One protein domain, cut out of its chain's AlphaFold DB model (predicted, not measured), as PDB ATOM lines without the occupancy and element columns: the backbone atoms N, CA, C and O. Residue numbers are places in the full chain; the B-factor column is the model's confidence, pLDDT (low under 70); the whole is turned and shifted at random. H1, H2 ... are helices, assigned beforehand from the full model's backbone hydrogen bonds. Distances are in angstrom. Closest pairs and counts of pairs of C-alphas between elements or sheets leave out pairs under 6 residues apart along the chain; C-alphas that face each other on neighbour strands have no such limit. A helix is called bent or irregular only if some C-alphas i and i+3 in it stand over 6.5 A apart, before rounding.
ATOM      1  N   LYS A   7      48.828  -0.293  36.213       87.31
ATOM      2  CA  LYS A   7      50.213  -0.631  36.583       87.31
ATOM      3  C   LYS A   7      50.400  -2.143  36.768       87.31
ATOM      4  O   LYS A   7      51.335  -2.714  36.222       87.31
ATOM      5  N   PHE A   8      49.469  -2.790  37.464       87.12
ATOM      6  CA  PHE A   8      49.488  -4.236  37.688       87.12
ATOM      7  C   PHE A   8      49.141  -5.034  36.439       87.12
ATOM      8  O   PHE A   8      49.801  -6.026  36.161       87.12
ATOM      9  N   SER A   9      48.144  -4.598  35.658       88.31
ATOM     10  CA  SER A   9      47.822  -5.269  34.392       88.31
ATOM     11  C   SER A   9      49.045  -5.286  33.462       88.31
ATOM     12  O   SER A   9      49.399  -6.331  32.918       88.31
ATOM     13  N   ASN A  10      49.786  -4.174  33.391       89.81
ATOM     14  CA  ASN A  10      51.033  -4.087  32.630       89.81
ATOM     15  C   ASN A  10      52.145  -4.987  33.191       89.81
ATOM     16  O   ASN A  10      52.854  -5.634  32.420       89.81
ATOM     17  N   GLU A  11      52.296  -5.066  34.516       92.31
ATOM     18  CA  GLU A  11      53.256  -5.979  35.151       92.31
ATOM     19  C   GLU A  11      52.924  -7.447  34.875       92.31
ATOM     20  O   GLU A  11      53.819  -8.223  34.537       92.31
ATOM     21  N   ILE A  12      51.649  -7.831  34.951       93.38
ATOM     22  CA  ILE A  12      51.213  -9.195  34.654       93.38
ATOM     23  C   ILE A  12      51.432  -9.521  33.176       93.38
ATOM     24  O   ILE A  12      51.953 -10.592  32.860       93.38
ATOM     25  N   LYS A  13      51.105  -8.592  32.273       92.56
ATOM     26  CA  LYS A  13      51.353  -8.758  30.839       92.56
ATOM     27  C   LYS A  13      52.841  -8.966  30.562       92.56
ATOM     28  O   LYS A  13      53.198  -9.878  29.829       92.56
ATOM     29  N   LYS A  14      53.713  -8.180  31.199       93.38
ATOM     30  CA  LYS A  14      55.169  -8.288  31.033       93.38
ATOM     31  C   LYS A  14      55.742  -9.579  31.621       93.38
ATOM     32  O   LYS A  14      56.621 -10.180  31.017       93.38
ATOM     33  N   LYS A  15      55.282  -9.985  32.806       95.88
ATOM     34  CA  LYS A  15      55.870 -11.100  33.565       95.88
ATOM     35  C   LYS A  15      55.295 -12.463  33.185       95.88
ATOM     36  O   LYS A  15      56.013 -13.453  33.220       95.88
ATOM     37  N   PHE A  16      54.010 -12.514  32.851       94.06
ATOM     38  CA  PHE A  16      53.273 -13.760  32.643       94.06
ATOM     39  C   PHE A  16      52.657 -13.882  31.245       94.06
ATOM     40  O   PHE A  16      51.994 -14.880  30.983       94.06
ATOM     41  N   ASN A  17      52.833 -12.885  30.365       92.56
ATOM     42  CA  ASN A  17      52.214 -12.823  29.033       92.56
ATOM     43  C   ASN A  17      50.691 -13.073  29.054       92.56
ATOM     44  O   ASN A  17      50.121 -13.660  28.137       92.56
ATOM     45  N   LYS A  18      50.025 -12.650  30.137       91.44
ATOM     46  CA  LYS A  18      48.572 -12.751  30.306       91.44
ATOM     47  C   LYS A  18      47.938 -11.374  30.214       91.44
ATOM     48  O   LYS A  18      48.446 -10.410  30.785       91.44
ATOM     49  N   ILE A  19      46.811 -11.304  29.518       90.94
ATOM     50  CA  ILE A  19      45.991 -10.099  29.438       90.94
ATOM     51  C   ILE A  19      44.951 -10.187  30.553       90.94
ATOM     52  O   ILE A  19      44.215 -11.167  30.635       90.94
ATOM     53  N   ILE A  20      44.922  -9.183  31.428       87.12
ATOM     54  CA  ILE A  20      43.912  -9.055  32.481       87.12
ATOM     55  C   ILE A  20      43.044  -7.845  32.172       87.12
ATOM     56  O   ILE A  20      43.556  -6.734  31.999       87.12
ATOM     57  N   GLU A  21      41.734  -8.064  32.178       84.56
ATOM     58  CA  GLU A  21      40.743  -7.001  32.149       84.56
ATOM     59  C   GLU A  21      40.546  -6.421  33.556       84.56
ATOM     60  O   GLU A  21      40.213  -7.121  34.513       84.56
ATOM     61  N   VAL A  22      40.787  -5.117  33.697       83.12
ATOM     62  CA  VAL A  22      40.541  -4.403  34.953       83.12
ATOM     63  C   VAL A  22      39.096  -3.920  34.952       83.12
ATOM     64  O   VAL A  22      38.794  -2.842  34.439       83.12
ATOM     65  N   ILE A  23      38.210  -4.701  35.564       80.38
ATOM     66  CA  ILE A  23      36.803  -4.328  35.730       80.38
ATOM     67  C   ILE A  23      36.708  -3.216  36.780       80.38
ATOM     68  O   ILE A  23      37.032  -3.408  37.957       80.38
ATOM     69  N   LYS A  24      36.269  -2.025  36.365       74.69
ATOM     70  CA  LYS A  24      35.985  -0.926  37.295       74.69
ATOM     71  C   LYS A  24      34.642  -1.173  37.969       74.69
ATOM     72  O   LYS A  24      33.695  -1.612  37.327       74.69
ATOM     73  N   ARG A  25      34.542  -0.856  39.267       71.38
ATOM     74  CA  ARG A  25      33.237  -0.872  39.938       71.38
ATOM     75  C   ARG A  25      32.296   0.118  39.238       71.38
ATOM     76  O   ARG A  25      32.722   1.252  38.997       71.38
ATOM     77  N   PRO A  26      31.043  -0.272  38.965       70.56
ATOM     78  CA  PRO A  26      30.052   0.650  38.438       70.56
ATOM     79  C   PRO A  26      29.843   1.846  39.378       70.56
ATOM     80  O   PRO A  26      29.989   1.737  40.601       70.56
ATOM     81  N   ARG A  27      29.505   3.010  38.811       71.94
ATOM     82  CA  ARG A  27      29.159   4.201  39.601       71.94
ATOM     83  C   ARG A  27      27.839   3.954  40.332       71.94
ATOM     84  O   ARG A  27      26.874   3.513  39.728       71.94
ATOM     85  N   LYS A  28      27.787   4.276  41.629       68.69
ATOM     86  CA  LYS A  28      26.571   4.107  42.447       68.69
ATOM     87  C   LYS A  28      25.469   5.117  42.100       68.69
ATOM     88  O   LYS A  28      24.296   4.800  42.244       68.69
ATOM     89  N   TYR A  29      25.854   6.321  41.681       77.00
ATOM     90  CA  TYR A  29      24.933   7.401  41.342       77.00
ATOM     91  C   TYR A  29      25.220   7.904  39.932       77.00
ATOM     92  O   TYR A  29      26.382   8.031  39.533       77.00
ATOM     93  N   PHE A  30      24.150   8.201  39.208       77.31
ATOM     94  CA  PHE A  30      24.161   8.745  37.862       77.31
ATOM     95  C   PHE A  30      23.186   9.921  37.808       77.31
ATOM     96  O   PHE A  30      22.190   9.949  38.529       77.31
ATOM     97  N   TRP A  31      23.515  10.918  36.993       84.25
ATOM     98  CA  TRP A  31      22.612  12.028  36.738       84.25
ATOM     99  C   TRP A  31      21.657  11.623  35.613       84.25
ATOM    100  O   TRP A  31      22.114  11.223  34.539       84.25
ATOM    101  N   VAL A  32      20.353  11.687  35.880       83.81
ATOM    102  CA  VAL A  32      19.291  11.435  34.897       83.81
ATOM    103  C   VAL A  32      18.581  12.762  34.641       83.81
ATOM    104  O   VAL A  32      18.172  13.399  35.615       83.81
ATOM    105  N   PRO A  33      18.430  13.192  33.377       89.81
ATOM    106  CA  PRO A  33      17.568  14.317  33.048       89.81
ATOM    107  C   PRO A  33      16.129  14.059  33.508       89.81
ATOM    108  O   PRO A  33      15.626  12.944  33.388       89.81
ATOM    109  N   SER A  34      15.448  15.099  33.986       90.25
ATOM    110  CA  SER A  34      14.076  14.999  34.504       90.25
ATOM    111  C   SER A  34      13.056  14.522  33.465       90.25
ATOM    112  O   SER A  34      12.027  13.964  33.832       90.25
ATOM    113  N   ASP A  35      13.350  14.731  32.182       92.31
ATOM    114  CA  ASP A  35      12.457  14.411  31.064       92.31
ATOM    115  C   ASP A  35      12.495  12.923  30.665       92.31
ATOM    116  O   ASP A  35      11.726  12.479  29.813       92.31
ATOM    117  N   VAL A  36      13.395  12.131  31.262       88.44
ATOM    118  CA  VAL A  36      13.529  10.699  30.974       88.44
ATOM    119  C   VAL A  36      12.503   9.909  31.782       88.44
ATOM    120  O   VAL A  36      12.585   9.824  33.007       88.44
ATOM    121  N   THR A  37      11.561   9.275  31.086       85.69
ATOM    122  CA  THR A  37      10.547   8.399  31.694       85.69
ATOM    123  C   THR A  37      11.047   6.969  31.890       85.69
ATOM    124  O   THR A  37      10.773   6.366  32.927       85.69
ATOM    125  N   ASP A  38      11.813   6.437  30.934       87.19
ATOM    126  CA  ASP A  38      12.420   5.109  31.026       87.19
ATOM    127  C   ASP A  38      13.921   5.197  31.314       87.19
ATOM    128  O   ASP A  38      14.767   5.376  30.432       87.19
ATOM    129  N   VAL A  39      14.249   5.055  32.595       83.88
ATOM    130  CA  VAL A  39      15.628   5.119  33.077       83.88
ATOM    131  C   VAL A  39      16.456   3.937  32.565       83.88
ATOM    132  O   VAL A  39      17.650   4.110  32.335       83.88
ATOM    133  N   ALA A  40      15.863   2.755  32.357       82.50
ATOM    134  CA  ALA A  40      16.610   1.568  31.941       82.50
ATOM    135  C   ALA A  40      17.156   1.727  30.516       82.50
ATOM    136  O   ALA A  40      18.363   1.606  30.307       82.50
ATOM    137  N   SER A  41      16.297   2.127  29.573       85.06
ATOM    138  CA  SER A  41      16.704   2.404  28.189       85.06
ATOM    139  C   SER A  41      17.719   3.547  28.096       85.06
ATOM    140  O   SER A  41      18.684   3.476  27.333       85.06
ATOM    141  N   TYR A  42      17.552   4.601  28.906       86.38
ATOM    142  CA  TYR A  42      18.524   5.693  28.964       86.38
ATOM    143  C   TYR A  42      19.897   5.212  29.455       86.38
ATOM    144  O   TYR A  42      20.916   5.561  28.856       86.38
ATOM    145  N   LEU A  43      19.941   4.377  30.498       84.38
ATOM    146  CA  LEU A  43      21.184   3.803  31.019       84.38
ATOM    147  C   LEU A  43      21.883   2.890  30.000       84.38
ATOM    148  O   LEU A  43      23.099   2.981  29.834       84.38
ATOM    149  N   GLU A  44      21.135   2.073  29.262       83.88
ATOM    150  CA  GLU A  44      21.709   1.257  28.187       83.88
ATOM    151  C   GLU A  44      22.282   2.128  27.057       83.88
ATOM    152  O   GLU A  44      23.383   1.861  26.573       83.88
ATOM    153  N   SER A  45      21.610   3.231  26.697       84.69
ATOM    154  CA  SER A  45      22.073   4.156  25.647       84.69
ATOM    155  C   SER A  45      23.412   4.835  25.965       84.69
ATOM    156  O   SER A  45      24.203   5.111  25.065       84.69
ATOM    157  N   ILE A  46      23.703   5.059  27.251       83.75
ATOM    158  CA  ILE A  46      24.983   5.613  27.717       83.75
ATOM    159  C   ILE A  46      26.057   4.530  27.929       83.75
ATOM    160  O   ILE A  46      27.122   4.819  28.480       83.75
ATOM    161  N   GLY A  47      25.793   3.287  27.503       77.06
ATOM    162  CA  GLY A  47      26.717   2.156  27.593       77.06
ATOM    163  C   GLY A  47      26.833   1.563  28.997       77.06
ATOM    164  O   GLY A  47      27.868   0.985  29.334       77.06
TER     165      GLY A  47
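Overview. This is residues 7 to 47 of the 108 residues of the protein "Transposase DDE domain protein" of Piscirickettsia salmonis (UniProt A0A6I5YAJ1). Two short helices, H1 and H2, lie far apart along a thin, drawn-out shape, joined by a long stretch of chain with no named element. This stretch leads away from H1, runs past H2, turns near Asp 35 and folds back into H2, in a hook at that end. The printed part has 41 residues with two named helices, H1 then H2, and no named strand; the class is all helix, though under half of the residues, 17 of the 41, are in named elements. The whole is extended, with a radius of gyration of the C-alphas of 17.3 A, and it is a rod that spans 50 by 15 by 9 A.

Along the chain. H1, residues 7 to 16, begins at C-alpha 7 at (50.213, -0.631, 36.583) and measures 14.0 A from first to last C-alpha. Residues 17 to 38 follow, passing C-alpha 28 at (26.571, 4.107, 42.447). H2, residues 39 to 45, measures 9.9 A and ends at C-alpha 45 at (22.073, 4.156, 25.647).

Arrangement. H1 and H2 are apart, with no C-alpha of the one within 8 A of the other. Residues 23 to 29 stand free, and so do residues 34 to 41, of which 39 to 41 belong to H2. In both H1 and H2 every O i to N i+4 pair is within hydrogen-bond range. Neither helix is bent.

Size, cuts and confidence. The two C-alphas farthest apart, those of Lys 15 and Asp 35, are 50.4 A apart. The C-alphas of Lys 7 and Gly 47, the first and last printed, are 25.3 A apart. The link from H1 to H2, 22 residues, is long. The printed part has no cut. The mean pLDDT of the printed part is 85.1, and one residue, Lys 28, is under 70.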